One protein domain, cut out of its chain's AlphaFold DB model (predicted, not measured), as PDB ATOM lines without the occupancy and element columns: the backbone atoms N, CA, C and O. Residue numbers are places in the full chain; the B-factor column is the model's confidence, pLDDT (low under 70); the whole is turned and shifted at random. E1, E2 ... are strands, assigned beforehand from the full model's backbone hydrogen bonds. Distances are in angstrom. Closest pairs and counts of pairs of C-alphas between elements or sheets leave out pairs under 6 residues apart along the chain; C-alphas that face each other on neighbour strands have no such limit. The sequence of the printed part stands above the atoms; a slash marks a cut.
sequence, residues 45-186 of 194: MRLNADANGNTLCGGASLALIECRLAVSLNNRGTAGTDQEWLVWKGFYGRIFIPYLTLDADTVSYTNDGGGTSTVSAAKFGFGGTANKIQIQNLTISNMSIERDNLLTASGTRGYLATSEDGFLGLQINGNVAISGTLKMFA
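This is residues 45 to 186 of the 194 residues of an uncharacterized protein of Fluviicoccus keumensis (UniProt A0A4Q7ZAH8). One open, twisted sheet is bent into a wide U, with both ends rising on the same side of a floor made by the first part of E4, the first part of E6, and E7. One arm holds the rest of E4 with E5 and E8; the other holds E2, E3 and the last part of E6, with the long loops of residues 72 to 83 and 148 to 167 at that end. The printed part has 142 residues, with no named helix and eight named strands, E1 to E8 in chain order, in one branched antiparallel sheet. The class is all strand. The whole is only just loose, close to extended, with a radius of gyration of the C-alphas of 21.3 A and spans of 61 by 42 by 24 A.

The longest strand is E4, residues 92 to 110, 42.7 A from C-alpha 92 at (229.497, 155.084, 160.448) to C-alpha 110 at (209.097, 138.952, 194.323). E6 covers residues 133 to 147 and 35.9 A, E5 residues 116 to 127 and 29.7 A, E7 residues 168 to 176 and 23.4 A, and E8 residues 179 to 185 and 20.2 A. E3 is residues 84 to 89, E2 residues 68 to 71 and E1 residues 45 to 47, beginning at C-alpha 45 (229.315, 145.383, 164.950).

E4 and E6 are antiparallel neighbours, with N 94 and O 136 2.9 A apart. E1 lies on the other side of E4 from E6, antiparallel to E4, with N 47 and O 93 at 2.9 A. E4 bends by 84 degrees at residue 104, and it forms a hairpin with E5, N 103 and O 123 at 2.9 A. E5 bends by 71 degrees at residue 120 and has E8 on its other side, antiparallel, with N 124 and O 182 at 2.8 A. E6 bends by 63 degrees at residue 136. E3 and E4 lie on one side of E6, E7 on the other. The hairpin E6 and E7 has N 140 and O 170 at 2.8 A. E3 and E6 are antiparallel, with N 87 and O 144 at 2.9 A, and the hairpin E2 and E3 has N 71 and O 86 at 3.0 A. E7 runs on into E8 across a break of 2 residues, at 97 degrees. Among the pairs that are apart are E2 and E8, and E3 and E5.

The two C-alphas farthest apart, those of Gly 115 and Ser 154, are 62.8 A apart. The printed part has no cut. The links E1 to E2, E2 to E3 and E6 to E7 are long. The mean pLDDT of the printed part is 88.3, and it is under 70 at residues 151 to 154 and residue 164.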
ATOM      1  N   MET A  45     230.304 144.649 165.721       93.12
ATOM      2  CA  MET A  45     229.315 145.383 164.950       93.12
ATOM      3  C   MET A  45     230.004 146.506 164.185       93.12
ATOM      4  O   MET A  45     230.629 147.383 164.782       93.12
ATOM      5  N   ARG A  46     229.828 146.516 162.865       93.50
ATOM      6  CA  ARG A  46     230.366 147.540 161.966       93.50
ATOM      7  C   ARG A  46     229.222 148.126 161.158       93.50
ATOM      8  O   ARG A  46     228.488 147.387 160.506       93.50
ATOM      9  N   LEU A  47     229.072 149.441 161.208       92.06
ATOM     10  CA  LEU A  47     228.069 150.187 160.458       92.06
ATOM     11  C   LEU A  47     228.811 151.089 159.485       92.06
ATOM     12  O   LEU A  47     229.547 151.970 159.921       92.06
ATOM     13  N   ASN A  48     228.660 150.838 158.184       93.38
ATOM     14  CA  ASN A  48     229.305 151.608 157.113       93.38
ATOM     15  C   ASN A  48     230.813 151.838 157.331       93.38
ATOM     16  O   ASN A  48     231.352 152.879 156.954       93.38
ATOM     17  N   ALA A  49     231.485 150.882 157.974       93.19
ATOM     18  CA  ALA A  49     232.874 150.992 158.385       93.19
ATOM     19  C   ALA A  49     233.649 149.700 158.109       93.19
ATOM     20  O   ALA A  49     233.081 148.605 158.096       93.19
ATOM     21  N   ASP A  50     234.957 149.833 157.896       92.00
ATOM     22  CA  ASP A  50     235.864 148.702 157.717       92.00
ATOM     23  C   ASP A  50     236.192 147.996 159.051       92.00
ATOM     24  O   ASP A  50     235.666 148.315 160.121       92.00
ATOM     25  N   ALA A  51     237.093 147.009 159.000       90.81
ATOM     26  CA  ALA A  51     237.521 146.256 160.181       90.81
ATOM     27  C   ALA A  51     238.224 147.090 161.264       90.81
ATOM     28  O   ALA A  51     238.295 146.658 162.412       90.81
ATOM     29  N   ASN A  52     238.714 148.273 160.906       88.56
ATOM     30  CA  ASN A  52     239.410 149.198 161.788       88.56
ATOM     31  C   ASN A  52     238.507 150.363 162.229       88.56
ATOM     32  O   ASN A  52     238.966 151.265 162.928       88.56
ATOM     33  N   GLY A  53     237.233 150.367 161.818       88.88
ATOM     34  CA  GLY A  53     236.304 151.461 162.080       88.88
ATOM     35  C   GLY A  53     236.509 152.677 161.171       88.88
ATOM     36  O   GLY A  53     236.022 153.754 161.499       88.88
ATOM     37  N   ASN A  54     237.230 152.563 160.053       90.94
ATOM     38  CA  ASN A  54     237.312 153.651 159.078       90.94
ATOM     39  C   ASN A  54     236.033 153.714 158.249       90.94
ATOM     40  O   ASN A  54     235.434 152.683 157.953       90.94
ATOM     41  N   THR A  55     235.646 154.919 157.840       92.25
ATOM     42  CA  THR A  55     234.452 155.126 157.018       92.25
ATOM     43  C   THR A  55     234.548 154.418 155.667       92.25
ATOM     44  O   THR A  55     235.574 154.478 154.990       92.25
ATOM     45  N   LEU A  56     233.456 153.769 155.264       92.62
ATOM     46  CA  LEU A  56     233.229 153.316 153.890       92.62
ATOM     47  C   LEU A  56     232.367 154.315 153.100       92.62
ATOM     48  O   LEU A  56     232.195 154.156 151.895       92.62
ATOM     49  N   CYS A  57     231.851 155.351 153.765       91.25
ATOM     50  CA  CYS A  57     230.982 156.367 153.185       91.25
ATOM     51  C   CYS A  57     231.730 157.286 152.220       91.25
ATOM     52  O   CYS A  57     232.781 157.826 152.557       91.25
ATOM     53  N   GLY A  58     231.147 157.529 151.046       85.50
ATOM     54  CA  GLY A  58     231.739 158.396 150.024       85.50
ATOM     55  C   GLY A  58     232.897 157.754 149.260       85.50
ATOM     56  O   GLY A  58     233.598 158.449 148.526       85.50
ATOM     57  N   GLY A  59     233.104 156.445 149.426       80.44
ATOM     58  CA  GLY A  59     234.063 155.656 148.660       80.44
ATOM     59  C   GLY A  59     233.434 154.987 147.435       80.44
ATOM     60  O   GLY A  59     232.247 155.132 147.156       80.44
ATOM     61  N   ALA A  60     234.231 154.186 146.722       78.00
ATOM     62  CA  ALA A  60     233.766 153.423 145.556       78.00
ATOM     63  C   ALA A  60     232.672 152.386 145.887       78.00
ATOM     64  O   ALA A  60     231.945 151.964 144.992       78.00
ATOM     65  N   SER A  61     232.570 151.974 147.155       78.06
ATOM     66  CA  SER A  61     231.676 150.900 147.601       78.06
ATOM     67  C   SER A  61     230.374 151.384 148.245       78.06
ATOM     68  O   SER A  61     229.488 150.559 148.447       78.06
ATOM     69  N   LEU A  62     230.264 152.665 148.623       88.00
ATOM     70  CA  LEU A  62     229.091 153.196 149.322       88.00
ATOM     71  C   LEU A  62     228.996 154.718 149.147       88.00
ATOM     72  O   LEU A  62     229.873 155.469 149.588       88.00
ATOM     73  N   ALA A  63     227.927 155.193 148.513       88.50
ATOM     74  CA  ALA A  63     227.684 156.617 148.327       88.50
ATOM     75  C   ALA A  63     227.329 157.293 149.665       88.50
ATOM     76  O   ALA A  63     226.752 156.682 150.561       88.50
ATOM     77  N   LEU A  64     227.624 158.592 149.808       86.25
ATOM     78  CA  LEU A  64     227.333 159.338 151.048       86.25
ATOM     79  C   LEU A  64     225.849 159.288 151.450       86.25
ATOM     80  O   LEU A  64     225.531 159.238 152.637       86.25
ATOM     81  N   ILE A  65     224.947 159.253 150.464       88.06
ATOM     82  CA  ILE A  65     223.501 159.167 150.689       88.06
ATOM     83  C   ILE A  65     223.065 157.834 151.317       88.06
ATOM     84  O   ILE A  65     222.042 157.783 151.993       88.06
ATOM     85  N   GLU A  66     223.851 156.772 151.144       89.06
ATOM     86  CA  GLU A  66     223.574 155.444 151.702       89.06
ATOM     87  C   GLU A  66     224.049 155.336 153.162       89.06
ATOM     88  O   GLU A  66     223.577 154.492 153.920       89.06
ATOM     89  N   CYS A  67     224.914 156.252 153.607       92.00
ATOM     90  CA  CYS A  67     225.382 156.346 154.988       92.00
ATOM     91  C   CYS A  67     224.460 157.168 155.883       92.00
ATOM     92  O   CYS A  67     224.892 158.118 156.548       92.00
ATOM     93  N   ARG A  68     223.173 156.830 155.883       91.06
ATOM     94  CA  ARG A  68     222.161 157.573 156.627       91.06
ATOM     95  C   ARG A  68     221.355 156.651 157.516       91.06
ATOM     96  O   ARG A  68     220.839 155.632 157.068       91.06
ATOM     97  N   LEU A  69     221.209 157.049 158.773       92.19
ATOM     98  CA  LEU A  69     220.181 156.511 159.649       92.19
ATOM     99  C   LEU A  69     219.081 157.565 159.740       92.19
ATOM    100  O   LEU A  69     219.358 158.716 160.066       92.19
ATOM    101  N   ALA A  70     217.848 157.184 159.434       92.81
ATOM    102  CA  ALA A  70     216.702 158.071 159.531       92.81
ATOM    103  C   ALA A  70     215.650 157.447 160.436       92.81
ATOM    104  O   ALA A  70     215.259 156.296 160.244       92.81
ATOM    105  N   VAL A  71     215.183 158.216 161.415       93.50
ATOM    106  CA  VAL A  71     214.062 157.826 162.268       93.50
ATOM    107  C   VAL A  71     212.949 158.838 162.126       93.50
ATOM    108  O   VAL A  71     213.185 160.047 162.094       93.50
ATOM    109  N   SER A  72     211.725 158.336 162.065       92.38
ATOM    110  CA  SER A  72     210.547 159.176 162.158       92.38
ATOM    111  C   SER A  72     209.864 158.933 163.493       92.38
ATOM    112  O   SER A  72     209.660 157.792 163.907       92.38
ATOM    113  N   LEU A  73     209.569 160.023 164.193       89.94
ATOM    114  CA  LEU A  73     208.884 159.979 165.476       89.94
ATOM    115  C   LEU A  73     207.374 159.945 165.239       89.94
ATOM    116  O   LEU A  73     206.873 160.512 164.268       89.94
ATOM    117  N   ASN A  74     206.643 159.290 166.140       90.31
ATOM    118  CA  ASN A  74     205.196 159.169 166.006       90.31
ATOM    119  C   ASN A  74     204.520 160.554 165.955       90.31
ATOM    120  O   ASN A  74     204.915 161.464 166.686       90.31
ATOM    121  N   ASN A  75     203.487 160.694 165.118       87.94
ATOM    122  CA  ASN A  75     202.733 161.938 164.902       87.94
ATOM    123  C   ASN A  75     203.575 163.143 164.424       87.94
ATOM    124  O   ASN A  75     203.278 164.286 164.776       87.94
ATOM    125  N   ARG A  76     204.627 162.914 163.625       89.62
ATOM    126  CA  ARG A  76     205.434 163.978 162.999       89.62
ATOM    127  C   ARG A  76     205.292 163.971 161.474       89.62
ATOM    128  O   ARG A  76     206.014 163.267 160.770       89.62
ATOM    129  N   GLY A  77     204.355 164.784 160.986       87.69
ATOM    130  CA  GLY A  77     203.923 164.794 159.586       87.69
ATOM    131  C   GLY A  77     202.938 163.665 159.273       87.69
ATOM    132  O   GLY A  77     202.568 162.883 160.152       87.69
ATOM    133  N   THR A  78     202.498 163.598 158.021       88.94
ATOM    134  CA  THR A  78     201.632 162.534 157.507       88.94
ATOM    135  C   THR A  78     202.436 161.601 156.602       88.94
ATOM    136  O   THR A  78     203.197 162.030 155.727       88.94
ATOM    137  N   ALA A  79     202.275 160.295 156.828       84.81
ATOM    138  CA  ALA A  79     203.031 159.269 156.124       84.81
ATOM    139  C   ALA A  79     202.785 159.342 154.616       84.81
ATOM    140  O   ALA A  79     201.649 159.263 154.152       84.81
ATOM    141  N   GLY A  80     203.868 159.461 153.848       79.12
ATOM    142  CA  GLY A  80     203.796 159.515 152.390       79.12
ATOM    143  C   GLY A  80     203.435 160.884 151.809       79.12
ATOM    144  O   GLY A  80     203.300 160.973 150.593       79.12
ATOM    145  N   THR A  81     203.310 161.938 152.622       85.69
ATOM    146  CA  THR A  81     203.109 163.315 152.140       85.69
ATOM    147  C   THR A  81     204.212 164.247 152.625       85.69
ATOM    148  O   THR A  81     204.964 164.784 151.815       85.69
ATOM    149  N   ASP A  82     204.313 164.414 153.941       88.94
ATOM    150  CA  ASP A  82     205.106 165.447 154.612       88.94
ATOM    151  C   ASP A  82     205.722 164.926 155.924       88.94
ATOM    152  O   ASP A  82     205.982 165.698 156.852       88.94
ATOM    153  N   GLN A  83     205.942 163.605 155.992       91.06
ATOM    154  CA  GLN A  83     206.590 162.916 157.105       91.06
ATOM    155  C   GLN A  83     207.920 163.589 157.444       91.06
ATOM    156  O   GLN A  83     208.744 163.844 156.564       91.06
ATOM    157  N   GLU A  84     208.139 163.848 158.729       92.38
ATOM    158  CA  GLU A  84     209.394 164.411 159.213       92.38
ATOM    159  C   GLU A  84     210.331 163.307 159.708       92.38
ATOM    160  O   GLU A  84     209.928 162.342 160.365       92.38
ATOM    161  N   TRP A  85     211.612 163.490 159.422       92.75
ATOM    162  CA  TRP A  85     212.685 162.555 159.713       92.75
ATOM    163  C   TRP A  85     213.775 163.269 160.492       92.75
ATOM    164  O   TRP A  85     214.230 164.335 160.088       92.75
ATOM    165  N   LEU A  86     214.238 162.658 161.578       93.06
ATOM    166  CA  LEU A  86     215.547 162.967 162.131       93.06
ATOM    167  C   LEU A  86     216.565 162.106 161.384       93.06
ATOM    168  O   LEU A  86     216.504 160.877 161.457       93.06
ATOM    169  N   VAL A  87     217.459 162.748 160.638       93.38
ATOM    170  CA  VAL A  87     218.423 162.079 159.762       93.38
ATOM    171  C   VAL A  87     219.833 162.338 160.266       93.38
ATOM    172  O   VAL A  87     220.276 163.487 160.327       93.38
ATOM    173  N   TRP A  88     220.543 161.261 160.582       93.62
ATOM    174  CA  TRP A  88     221.982 161.255 160.814       93.62
ATOM    175  C   TRP A  88     222.678 160.903 159.505       93.62
ATOM    176  O   TRP A  88     222.535 159.775 159.029       93.62
ATOM    177  N   LYS A  89     223.404 161.854 158.909       92.31
ATOM    178  CA  LYS A  89     224.139 161.642 157.654       92.31
ATOM    179  C   LYS A  89     225.622 161.434 157.928       92.31
ATOM    180  O   LYS A  89     226.184 161.959 158.893       92.31
ATOM    181  N   GLY A  90     226.242 160.619 157.078       91.25
ATOM    182  CA  GLY A  90     227.598 160.130 157.305       91.25
ATOM    183  C   GLY A  90     227.689 159.294 158.581       91.25
ATOM    184  O   GLY A  90     228.663 159.428 159.315       91.25
ATOM    185  N   PHE A  91     226.658 158.493 158.882       92.62
ATOM    186  CA  PHE A  91     226.665 157.618 160.049       92.62
ATOM    187  C   PHE A  91     227.521 156.381 159.778       92.62
ATOM    188  O   PHE A  91     227.175 155.557 158.926       92.62
ATOM    189  N   TYR A  92     228.630 156.255 160.499       94.25
ATOM    190  CA  TYR A  92     229.497 155.084 160.448       94.25
ATOM    191  C   TYR A  92     230.160 154.820 161.797       94.25
ATOM    192  O   TYR A  92     230.158 155.672 162.681       94.25
ATOM    193  N   GLY A  93     230.728 153.630 161.958       94.56
ATOM    194  CA  GLY A  93     231.581 153.295 163.087       94.56
ATOM    195  C   GLY A  93     231.585 151.814 163.413       94.56
ATOM    196  O   GLY A  93     230.891 151.005 162.792       94.56
ATOM    197  N   ARG A  94     232.377 151.459 164.421       94.19
ATOM    198  CA  ARG A  94     232.524 150.088 164.900       94.19
ATOM    199  C   ARG A  94     232.366 150.020 166.416       94.19
ATOM    200  O   ARG A  94     232.954 150.814 167.148       94.19
ATOM    201  N   ILE A  95     231.592 149.043 166.878       93.62
ATOM    202  CA  ILE A  95     231.492 148.663 168.289       93.62
ATOM    203  C   ILE A  95     231.965 147.221 168.413       93.62
ATOM    204  O   ILE A  95     231.377 146.312 167.829       93.62
ATOM    205  N   PHE A  96     233.022 147.020 169.189       92.50
ATOM    206  CA  PHE A  96     233.622 145.712 169.396       92.50
ATOM    207  C   PHE A  96     233.602 145.330 170.871       92.50
ATOM    208  O   PHE A  96     234.148 146.029 171.726       92.50
ATOM    209  N   ILE A  97     232.973 144.197 171.158       91.69
ATOM    210  CA  ILE A  97     232.953 143.562 172.469       91.69
ATOM    211  C   ILE A  97     233.893 142.357 172.367       91.69
ATOM    212  O   ILE A  97     233.508 141.338 171.789       91.69
ATOM    213  N   PRO A  98     235.129 142.457 172.886       90.31
ATOM    214  CA  PRO A  98     236.135 141.411 172.702       90.31
ATOM    215  C   PRO A  98     235.791 140.121 173.450       90.31
ATOM    216  O   PRO A  98     236.248 139.050 173.064       90.31
ATOM    217  N   TYR A  99     235.017 140.235 174.530       89.06
ATOM    218  CA  TYR A  99     234.703 139.121 175.406       89.06
ATOM    219  C   TYR A  99     233.296 139.271 175.988       89.06
ATOM    220  O   TYR A  99     233.048 140.116 176.852       89.06
ATOM    221  N   LEU A 100     232.386 138.443 175.485       88.44
ATOM    222  CA  LEU A 100     231.029 138.246 175.971       88.44
ATOM    223  C   LEU A 100     230.895 136.781 176.393       88.44
ATOM    224  O   LEU A 100     231.070 135.891 175.564       88.44
ATOM    225  N   THR A 101     230.592 136.515 177.658       88.56
ATOM    226  CA  THR A 101     230.317 135.162 178.149       88.56
ATOM    227  C   THR A 101     228.829 134.885 178.099       88.56
ATOM    228  O   THR A 101     228.034 135.709 178.548       88.56
ATOM    229  N   LEU A 102     228.463 133.712 177.607       88.81
ATOM    230  CA  LEU A 102     227.113 133.174 177.689       88.81
ATOM    231  C   LEU A 102     227.101 132.046 178.703       88.81
ATOM    232  O   LEU A 102     227.837 131.079 178.539       88.81
ATOM    233  N   ASP A 103     226.280 132.179 179.729       90.69
ATOM    234  CA  ASP A 103     226.182 131.206 180.809       90.69
ATOM    235  C   ASP A 103     224.720 131.017 181.230       90.69
ATOM    236  O   ASP A 103     223.862 131.848 180.919       90.69
ATOM    237  N   ALA A 104     224.429 129.936 181.942       90.31
ATOM    238  CA  ALA A 104     223.158 129.763 182.628       90.31
ATOM    239  C   ALA A 104     223.265 130.324 184.052       90.31
ATOM    240  O   ALA A 104     224.273 130.180 184.734       90.31
ATOM    241  N   ASP A 105     222.220 130.993 184.520       91.81
ATOM    242  CA  ASP A 105     222.126 131.481 185.895       91.81
ATOM    243  C   ASP A 105     220.650 131.469 186.311       91.81
ATOM    244  O   ASP A 105     219.766 131.098 185.540       91.81
ATOM    245  N   THR A 106     220.355 131.887 187.532       93.19
ATOM    246  CA  THR A 106     218.987 132.085 188.006       93.19
ATOM    247  C   THR A 106     218.731 133.553 188.325       93.19
ATOM    248  O   THR A 106     219.640 134.313 188.693       93.19
ATOM    249  N   VAL A 107     217.474 133.964 188.188       91.75
ATOM    250  CA  VAL A 107     216.964 135.252 188.667       91.75
ATOM    251  C   VAL A 107     215.889 134.975 189.706       91.75
ATOM    252  O   VAL A 107     214.982 134.183 189.460       91.75
ATOM    253  N   SER A 108     215.991 135.644 190.852       91.81
ATOM    254  CA  SER A 108     214.962 135.620 191.889       91.81
ATOM    255  C   SER A 108     214.247 136.966 191.935       91.81
ATOM    256  O   SER A 108     214.897 138.013 191.941       91.81
ATOM    257  N   TYR A 109     212.919 136.942 191.974       90.62
ATOM    258  CA  TYR A 109     212.071 138.131 192.063       90.62
ATOM    259  C   TYR A 109     210.924 137.908 193.053       90.62
ATOM    260  O   TYR A 109     210.576 136.774 193.382       90.62
ATOM    261  N   THR A 110     210.337 139.001 193.539       92.94
ATOM    262  CA  THR A 110     209.097 138.952 194.323       92.94
ATOM    263  C   THR A 110     207.917 138.787 193.373       92.94
ATOM    264  O   THR A 110     207.750 139.606 192.473       92.94
ATOM    265  N   ASN A 111     207.126 137.733 193.554       90.50
ATOM    266  CA  ASN A 111     205.930 137.468 192.766       90.50
ATOM    267  C   ASN A 111     204.726 138.297 193.239       90.50
ATOM    268  O   ASN A 111     204.769 138.935 194.293       90.50
ATOM    269  N   ASP A 112     203.630 138.250 192.482       88.56
ATOM    270  CA  ASP A 112     202.392 138.987 192.790       88.56
ATOM    271  C   ASP A 112     201.745 138.596 194.129       88.56
ATOM    272  O   ASP A 112     201.025 139.387 194.738       88.56
ATOM    273  N   GLY A 113     202.034 137.390 194.624       86.75
ATOM    274  CA  GLY A 113     201.627 136.924 195.952       86.75
ATOM    275  C   GLY A 113     202.522 137.420 197.096       86.75
ATOM    276  O   GLY A 113     202.294 137.043 198.245       86.75
ATOM    277  N   GLY A 114     203.550 138.225 196.805       87.44
ATOM    278  CA  GLY A 114     204.522 138.731 197.778       87.44
ATOM    279  C   GLY A 114     205.605 137.726 198.196       87.44
ATOM    280  O   GLY A 114     206.413 138.035 199.071       87.44
ATOM    281  N   GLY A 115     205.644 136.536 197.591       90.00
ATOM    282  CA  GLY A 115     206.663 135.507 197.819       90.00
ATOM    283  C   GLY A 115     207.848 135.614 196.856       90.00
ATOM    284  O   GLY A 115     207.797 136.335 195.865       90.00
ATOM    285  N   THR A 116     208.931 134.879 197.116       93.00
ATOM    286  CA  THR A 116     210.097 134.828 196.214       93.00
ATOM    287  C   THR A 116     209.932 133.706 195.196       93.00
ATOM    288  O   THR A 116     209.784 132.547 195.577       93.00
ATOM    289  N   SER A 117     210.018 134.035 193.911       90.69
ATOM    290  CA  SER A 117     210.071 133.069 192.808       90.69
ATOM    291  C   SER A 117     211.453 133.091 192.171       90.69
ATOM    292  O   SER A 117     212.086 134.143 192.100       90.69
ATOM    293  N   THR A 118     211.951 131.924 191.762       93.06
ATOM    294  CA  THR A 118     213.266 131.777 191.124       93.06
ATOM    295  C   THR A 118     213.099 131.072 189.793       93.06
ATOM    296  O   THR A 118     212.502 130.001 189.731       93.06
ATOM    297  N   VAL A 119     213.640 131.676 188.740       91.94
ATOM    298  CA  VAL A 119     213.545 131.183 187.365       91.94
ATOM    299  C   VAL A 119     214.928 131.081 186.740       91.94
ATOM    300  O   VAL A 119     215.842 131.839 187.080       91.94
ATOM    301  N   SER A 120     215.081 130.143 185.811       92.62
ATOM    302  CA  SER A 120     216.285 130.026 184.991       92.62
ATOM    303  C   SER A 120     216.422 131.228 184.055       92.62
ATOM    304  O   SER A 120     215.440 131.721 183.498       92.62
ATOM    305  N   ALA A 121     217.654 131.686 183.870       92.56
ATOM    306  CA  ALA A 121     217.998 132.839 183.060       92.56
ATOM    307  C   ALA A 121     219.254 132.569 182.224       92.56
ATOM    308  O   ALA A 121     220.217 131.965 182.693       92.56
ATOM    309  N   ALA A 122     219.273 133.090 181.003       91.88
ATOM    310  CA  ALA A 122     220.498 133.233 180.233       91.88
ATOM    311  C   ALA A 122     221.274 134.449 180.752       91.88
ATOM    312  O   ALA A 122     220.729 135.550 180.855       91.88
ATOM    313  N   LYS A 123     222.549 134.265 181.078       91.00
ATOM    314  CA  LYS A 123     223.447 135.298 181.583       91.00
ATOM    315  C   LYS A 123     224.466 135.672 180.520       91.00
ATOM    316  O   LYS A 123     225.264 134.854 180.079       91.00
ATOM    317  N   PHE A 124     224.481 136.951 180.192       90.12
ATOM    318  CA  PHE A 124     225.465 137.591 179.342       90.12
ATOM    319  C   PHE A 124     226.438 138.350 180.237       90.12
ATOM    320  O   PHE A 124     226.078 139.383 180.802       90.12
ATOM    321  N   GLY A 125     227.650 137.836 180.414       88.25
ATOM    322  CA  GLY A 125     228.722 138.537 181.117       88.25
ATOM    323  C   GLY A 125     229.571 139.319 180.128       88.25
ATOM    324  O   GLY A 125     229.946 138.797 179.087       88.25
ATOM    325  N   PHE A 126     229.888 140.570 180.424       86.38
ATOM    326  CA  PHE A 126     230.775 141.359 179.575       86.38
ATOM    327  C   PHE A 126     231.662 142.263 180.414       86.38
ATOM    328  O   PHE A 126     231.278 142.722 181.496       86.38
ATOM    329  N   GLY A 127     232.843 142.552 179.865       74.31
ATOM    330  CA  GLY A 127     233.654 143.655 180.343       74.31
ATOM    331  C   GLY A 127     234.810 143.332 181.281       74.31
ATOM    332  O   GLY A 127     235.409 142.259 181.241       74.31
ATOM    333  N   GLY A 128     235.143 144.320 182.114       75.38
ATOM    334  CA  GLY A 128     236.331 144.333 182.971       75.38
ATOM    335  C   GLY A 128     237.478 145.161 182.383       75.38
ATOM    336  O   GLY A 128     237.500 145.494 181.200       75.38
ATOM    337  N   THR A 129     238.462 145.514 183.215       77.00
ATOM    338  CA  THR A 129     239.583 146.384 182.809       77.00
ATOM    339  C   THR A 129     240.424 145.779 181.677       77.00
ATOM    340  O   THR A 129     241.000 146.530 180.889       77.00
ATOM    341  N   ALA A 130     240.454 144.445 181.572       82.00
ATOM    342  CA  ALA A 130     241.153 143.704 180.523       82.00
ATOM    343  C   ALA A 130     240.349 143.582 179.212       82.00
ATOM    344  O   ALA A 130     240.945 143.593 178.140       82.00
ATOM    345  N   ASN A 131     239.012 143.535 179.279       86.56
ATOM    346  CA  ASN A 131     238.129 143.295 178.130       86.56
ATOM    347  C   ASN A 131     237.180 144.478 177.911       86.56
ATOM    348  O   ASN A 131     235.961 144.364 178.031       86.56
ATOM    349  N   LYS A 132     237.752 145.651 177.627       89.50
ATOM    350  CA  LYS A 132     236.979 146.880 177.404       89.50
ATOM    351  C   LYS A 132     236.175 146.784 176.110       89.50
ATOM    352  O   LYS A 132     236.692 146.312 175.099       89.50
ATOM    353  N   ILE A 133     234.954 147.311 176.127       91.44
ATOM    354  CA  ILE A 133     234.180 147.534 174.905       91.44
ATOM    355  C   ILE A 133     234.869 148.655 174.131       91.44
ATOM    356  O   ILE A 133     235.156 149.717 174.687       91.44
ATOM    357  N   GLN A 134     235.159 148.421 172.861       91.31
ATOM    358  CA  GLN A 134     235.857 149.371 172.006       91.31
ATOM    359  C   GLN A 134     234.841 150.061 171.099       91.31
ATOM    360  O   GLN A 134     234.153 149.399 170.324       91.31
ATOM    361  N   ILE A 135     234.752 151.385 171.198       93.62
ATOM    362  CA  ILE A 135     233.978 152.233 170.290       93.62
ATOM    363  C   ILE A 135     234.982 152.954 169.399       93.62
ATOM    364  O   ILE A 135     235.763 153.787 169.868       93.62
ATOM    365  N   GLN A 136     234.976 152.605 168.119       93.44
ATOM    366  CA  GLN A 136     235.919 153.098 167.124       93.44
ATOM    367  C   GLN A 136     235.163 153.903 166.075       93.44
ATOM    368  O   GLN A 136     234.350 153.355 165.330       93.44
ATOM    369  N   ASN A 137     235.442 155.205 166.046       92.38
ATOM    370  CA  ASN A 137     234.903 156.183 165.110       92.38
ATOM    371  C   ASN A 137     233.389 156.071 164.920       92.38
ATOM    372  O   ASN A 137     232.911 156.042 163.790       92.38
ATOM    373  N   LEU A 138     232.631 155.985 166.018       93.12
ATOM    374  CA  LEU A 138     231.182 156.113 165.927       93.12
ATOM    375  C   LEU A 138     230.865 157.577 165.622       93.12
ATOM    376  O   LEU A 138     230.864 158.432 166.511       93.12
ATOM    377  N   THR A 139     230.667 157.858 164.345       93.50
ATOM    378  CA  THR A 139     230.619 159.197 163.783       93.50
ATOM    379  C   THR A 139     229.282 159.452 163.116       93.50
ATOM    380  O   THR A 139     228.744 158.612 162.404       93.50
ATOM    381  N   ILE A 140     228.781 160.660 163.336       93.69
ATOM    382  CA  ILE A 140     227.679 161.314 162.650       93.69
ATOM    383  C   ILE A 140     228.278 162.599 162.081       93.69
ATOM    384  O   ILE A 140     228.654 163.496 162.837       93.69
ATOM    385  N   SER A 141     228.389 162.703 160.760       91.81
ATOM    386  CA  SER A 141     228.932 163.910 160.128       91.81
ATOM    387  C   SER A 141     227.987 165.096 160.283       91.81
ATOM    388  O   SER A 141     228.432 166.197 160.602       91.81
ATOM    389  N   ASN A 142     226.686 164.866 160.102       92.00
ATOM    390  CA  ASN A 142     225.665 165.866 160.366       92.00
ATOM    391  C   ASN A 142     224.356 165.219 160.859       92.00
ATOM    392  O   ASN A 142     224.070 164.046 160.614       92.00
ATOM    393  N   MET A 143     223.559 166.010 161.567       92.56
ATOM    394  CA  MET A 143     222.204 165.687 161.985       92.56
ATOM    395  C   MET A 143     221.272 166.788 161.498       92.56
ATOM    396  O   MET A 143     221.568 167.977 161.642       92.56
ATOM    397  N   SER A 144     220.151 166.382 160.913       92.19
ATOM    398  CA  SER A 144     219.202 167.277 160.252       92.19
ATOM    399  C   SER A 144     217.772 166.792 160.454       92.19
ATOM    400  O   SER A 144     217.537 165.606 160.695       92.19
ATOM    401  N   ILE A 145     216.824 167.726 160.388       91.38
ATOM    402  CA  ILE A 145     215.407 167.394 160.272       91.38
ATOM    403  C   ILE A 145     215.049 167.551 158.803       91.38
ATOM    404  O   ILE A 145     215.163 168.647 158.262       91.38
ATOM    405  N   GLU A 146     214.611 166.466 158.184       91.88
ATOM    406  CA  GLU A 146     214.228 166.434 156.777       91.88
ATOM    407  C   GLU A 146     212.750 166.093 156.648       91.88
ATOM    408  O   GLU A 146     212.200 165.351 157.461       91.88
ATOM    409  N   ARG A 147     212.094 166.614 155.615       90.25
ATOM    410  CA  ARG A 147     210.669 166.378 155.376       90.25
ATOM    411  C   ARG A 147     210.469 165.705 154.029       90.25
ATOM    412  O   ARG A 147     211.122 166.072 153.056       90.25
ATOM    413  N   ASP A 148     209.561 164.737 153.971       90.50
ATOM    414  CA  ASP A 148     209.059 164.242 152.693       90.50
ATOM    415  C   ASP A 148     208.490 165.413 151.881       90.50
ATOM    416  O   ASP A 148     207.779 166.271 152.403       90.50
ATOM    417  N   ASN A 149     208.812 165.448 150.592       83.50
ATOM    418  CA  ASN A 149     208.217 166.390 149.649       83.50
ATOM    419  C   ASN A 149     207.429 165.614 148.594       83.50
ATOM    420  O   ASN A 149     207.680 165.729 147.397       83.50
ATOM    421  N   LEU A 150     206.503 164.766 149.046       78.06
ATOM    422  CA  LEU A 150     205.738 163.849 148.195       78.06
ATOM    423  C   LEU A 150     204.450 164.479 147.633       78.06
ATOM    424  O   LEU A 150     203.590 163.780 147.106       78.06
ATOM    425  N   LEU A 151     204.331 165.812 147.677       68.50
ATOM    426  CA  LEU A 151     203.208 166.552 147.087       68.50
ATOM    427  C   LEU A 151     203.241 166.597 145.545       68.50
ATOM    428  O   LEU A 151     202.302 167.089 144.922       68.50
ATOM    429  N   THR A 152     204.300 166.084 144.913       61.56
ATOM    430  CA  THR A 152     204.413 165.956 143.452       61.56
ATOM    431  C   THR A 152     204.877 164.551 143.065       61.56
ATOM    432  O   THR A 152     205.530 163.867 143.850       61.56
ATOM    433  N   ALA A 153     204.585 164.115 141.834       64.62
ATOM    434  CA  ALA A 153     204.949 162.783 141.329       64.62
ATOM    435  C   ALA A 153     206.472 162.501 141.282       64.62
ATOM    436  O   ALA A 153     206.874 161.360 141.079       64.62
ATOM    437  N   SER A 154     207.311 163.525 141.479       68.38
ATOM    438  CA  SER A 154     208.779 163.442 141.574       68.38
ATOM    439  C   SER A 154     209.293 163.684 143.002       68.38
ATOM    440  O   SER A 154     210.471 163.989 143.196       68.38
ATOM    441  N   GLY A 155     208.413 163.622 144.000       71.75
ATOM    442  CA  GLY A 155     208.758 163.920 145.376       71.75
ATOM    443  C   GLY A 155     209.827 162.991 145.942       71.75
ATOM    444  O   GLY A 155     209.733 161.767 145.835       71.75
ATOM    445  N   THR A 156     210.838 163.573 146.577       85.06
ATOM    446  CA  THR A 156     211.879 162.821 147.278       85.06
ATOM    447  C   THR A 156     211.456 162.621 148.729       85.06
ATOM    448  O   THR A 156     210.911 163.526 149.367       85.06
ATOM    449  N   ARG A 157     211.713 161.428 149.268       88.44
ATOM    450  CA  ARG A 157     211.575 161.183 150.707       88.44
ATOM    451  C   ARG A 157     212.616 162.009 151.459       88.44
ATOM    452  O   ARG A 157     213.760 162.062 151.019       88.44
ATOM    453  N   GLY A 158     212.254 162.611 152.588       88.88
ATOM    454  CA  GLY A 158     213.122 163.541 153.317       88.88
ATOM    455  C   GLY A 158     214.474 162.923 153.673       88.88
ATOM    456  O   GLY A 158     215.517 163.533 153.478       88.88
ATOM    457  N   TYR A 159     214.498 161.650 154.070       88.75
ATOM    458  CA  TYR A 159     215.753 160.949 154.367       88.75
ATOM    459  C   TYR A 159     216.684 160.735 153.155       88.75
ATOM    460  O   TYR A 159     217.877 160.477 153.333       88.75
ATOM    461  N   LEU A 160     216.173 160.881 151.928       89.38
ATOM    462  CA  LEU A 160     216.936 160.862 150.675       89.38
ATOM    463  C   LEU A 160     217.221 162.273 150.131       89.38
ATOM    464  O   LEU A 160     217.743 162.402 149.027       89.38
ATOM    465  N   ALA A 161     216.898 163.337 150.873       86.12
ATOM    466  CA  ALA A 161     217.206 164.700 150.455       86.12
ATOM    467  C   ALA A 161     218.721 164.876 150.275       86.12
ATOM    468  O   ALA A 161     219.518 164.482 151.127       86.12
ATOM    469  N   THR A 162     219.151 165.441 149.152       83.38
ATOM    470  CA  THR A 162     220.580 165.606 148.838       83.38
ATOM    471  C   THR A 162     221.204 166.824 149.516       83.38
ATOM    472  O   THR A 162     222.405 167.038 149.379       83.38
ATOM    473  N   SER A 163     220.414 167.630 150.231       77.69
ATOM    474  CA  SER A 163     220.931 168.657 151.133       77.69
ATOM    475  C   SER A 163     221.811 167.991 152.189       77.69
ATOM    476  O   SER A 163     221.424 166.996 152.794       77.69
ATOM    477  N   GLU A 164     222.999 168.537 152.431       67.31
ATOM    478  CA  GLU A 164     223.865 168.147 153.557       67.31
ATOM    479  C   GLU A 164     223.773 169.162 154.707       67.31
ATOM    480  O   GLU A 164     224.591 169.166 155.627       67.31
ATOM    481  N   ASP A 165     222.741 170.007 154.668       71.81
ATOM    482  CA  ASP A 165     222.455 170.978 155.711       71.81
ATOM    483  C   ASP A 165     222.072 170.240 156.995       71.81
ATOM    484  O   ASP A 165     221.190 169.380 157.013       71.81
ATOM    485  N   GLY A 166     222.775 170.554 158.077       79.25
ATOM    486  CA  GLY A 166     222.586 169.949 159.384       79.25
ATOM    487  C   GLY A 166     223.174 170.840 160.466       79.25
ATOM    488  O   GLY A 166     223.970 171.736 160.195       79.25
ATOM    489  N   PHE A 167     222.746 170.622 161.701       84.44
ATOM    490  CA  PHE A 167     223.033 171.533 162.812       84.44
ATOM    491  C   PHE A 167     223.978 170.938 163.862       84.44
ATOM    492  O   PHE A 167     224.365 171.635 164.799       84.44
ATOM    493  N   LEU A 168     224.352 169.662 163.731       88.06
ATOM    494  CA  LEU A 168     225.219 168.982 164.691       88.06
ATOM    495  C   LEU A 168     226.010 167.849 164.036       88.06
ATOM    496  O   LEU A 168     225.417 166.990 163.395       88.06
ATOM    497  N   GLY A 169     227.321 167.811 164.264       89.00
ATOM    498  CA  GLY A 169     228.170 166.642 164.027       89.00
ATOM    499  C   GLY A 169     228.632 166.044 165.357       89.00
ATOM    500  O   GLY A 169     228.789 166.764 166.343       89.00
ATOM    501  N   LEU A 170     228.843 164.730 165.396       91.38
ATOM    502  CA  LEU A 170     229.311 164.002 166.574       91.38
ATOM    503  C   LEU A 170     230.330 162.942 166.158       91.38
ATOM    504  O   LEU A 170     230.102 162.195 165.217       91.38
ATOM    505  N   GLN A 171     231.432 162.827 166.891       91.62
ATOM    506  CA  GLN A 171     232.373 161.724 166.736       91.62
ATOM    507  C   GLN A 171     232.740 161.184 168.111       91.62
ATOM    508  O   GLN A 171     233.243 161.915 168.962       91.62
ATOM    509  N   ILE A 172     232.489 159.894 168.318       91.31
ATOM    510  CA  ILE A 172     232.794 159.189 169.555       91.31
ATOM    511  C   ILE A 172     233.919 158.196 169.281       91.31
ATOM    512  O   ILE A 172     233.809 157.305 168.440       91.31
ATOM    513  N   ASN A 173     234.989 158.346 170.054       91.62
ATOM    514  CA  ASN A 173     236.114 157.431 170.107       91.62
ATOM    515  C   ASN A 173     236.411 157.122 171.567       91.62
ATOM    516  O   ASN A 173     236.586 158.040 172.370       91.62
ATOM    517  N   GLY A 174     236.470 155.844 171.928       89.94
ATOM    518  CA  GLY A 174     236.779 155.494 173.304       89.94
ATOM    519  C   GLY A 174     236.717 154.012 173.618       89.94
ATOM    520  O   GLY A 174     236.059 153.223 172.947       89.94
ATOM    521  N   ASN A 175     237.392 153.658 174.709       87.75
ATOM    522  CA  ASN A 175     237.309 152.337 175.313       87.75
ATOM    523  C   ASN A 175     236.464 152.438 176.576       87.75
ATOM    524  O   ASN A 175     236.845 153.103 177.541       87.75
ATOM    525  N   VAL A 176     235.329 151.757 176.571       87.31
ATOM    526  CA  VAL A 176     234.371 151.752 177.664       87.31
ATOM    527  C   VAL A 176     234.642 150.531 178.541       87.31
ATOM    528  O   VAL A 176     234.416 149.384 178.152       87.31
ATOM    529  N   ALA A 177     235.168 150.783 179.740       85.31
ATOM    530  CA  ALA A 177     235.361 149.768 180.768       85.31
ATOM    531  C   ALA A 177     234.093 149.676 181.627       85.31
ATOM    532  O   ALA A 177     233.994 150.293 182.682       85.31
ATOM    533  N   ILE A 178     233.112 148.920 181.148       81.19
ATOM    534  CA  ILE A 178     231.945 148.517 181.938       81.19
ATOM    535  C   ILE A 178     232.145 147.048 182.261       81.19
ATOM    536  O   ILE A 178     232.565 146.316 181.381       81.19
ATOM    537  N   SER A 179     231.894 146.633 183.498       86.31
ATOM    538  CA  SER A 179     231.866 145.227 183.908       86.31
ATOM    539  C   SER A 179     230.470 144.930 184.420       86.31
ATOM    540  O   SER A 179     229.966 145.668 185.267       86.31
ATOM    541  N   GLY A 180     229.840 143.875 183.927       85.75
ATOM    542  CA  GLY A 180     228.489 143.551 184.354       85.75
ATOM    543  C   GLY A 180     227.968 142.254 183.775       85.75
ATOM    544  O   GLY A 180     228.610 141.596 182.956       85.75
ATOM    545  N   THR A 181     226.775 141.898 184.234       89.75
ATOM    546  CA  THR A 181     226.035 140.743 183.741       89.75
ATOM    547  C   THR A 181     224.611 141.164 183.434       89.75
ATOM    548  O   THR A 181     223.936 141.710 184.308       89.75
ATOM    549  N   LEU A 182     224.141 140.882 182.225       90.81
ATOM    550  CA  LEU A 182     222.730 140.962 181.876       90.81
ATOM    551  C   LEU A 182     222.130 139.564 182.009       90.81
ATOM    552  O   LEU A 182     222.633 138.625 181.401       90.81
ATOM    553  N   LYS A 183     221.064 139.416 182.795       92.50
ATOM    554  CA  LYS A 183     220.315 138.160 182.908       92.50
ATOM    555  C   LYS A 183     218.975 138.314 182.197       92.50
ATOM    556  O   LYS A 183     218.234 139.248 182.492       92.50
ATOM    557  N   MET A 184     218.677 137.412 181.273       91.56
ATOM    558  CA  MET A 184     217.423 137.358 180.528       91.56
ATOM    559  C   MET A 184     216.675 136.091 180.918       91.56
ATOM    560  O   MET A 184     217.237 135.002 180.858       91.56
ATOM    561  N   PHE A 185     215.415 136.223 181.305       91.62
ATOM    562  CA  PHE A 185     214.564 135.109 181.706       91.62
ATOM    563  C   PHE A 185     213.210 135.226 181.016       91.62
ATOM    564  O   PHE A 185     212.794 136.318 180.620       91.62
ATOM    565  N   ALA A 186     212.546 134.088 180.831       89.19
ATOM    566  CA  ALA A 186     211.207 134.071 180.271       89.19
ATOM    567  C   ALA A 186     210.216 134.679 181.264       89.19
ATOM    568  O   ALA A 186     210.303 134.464 182.471       89.19
TER     569      ALA A 186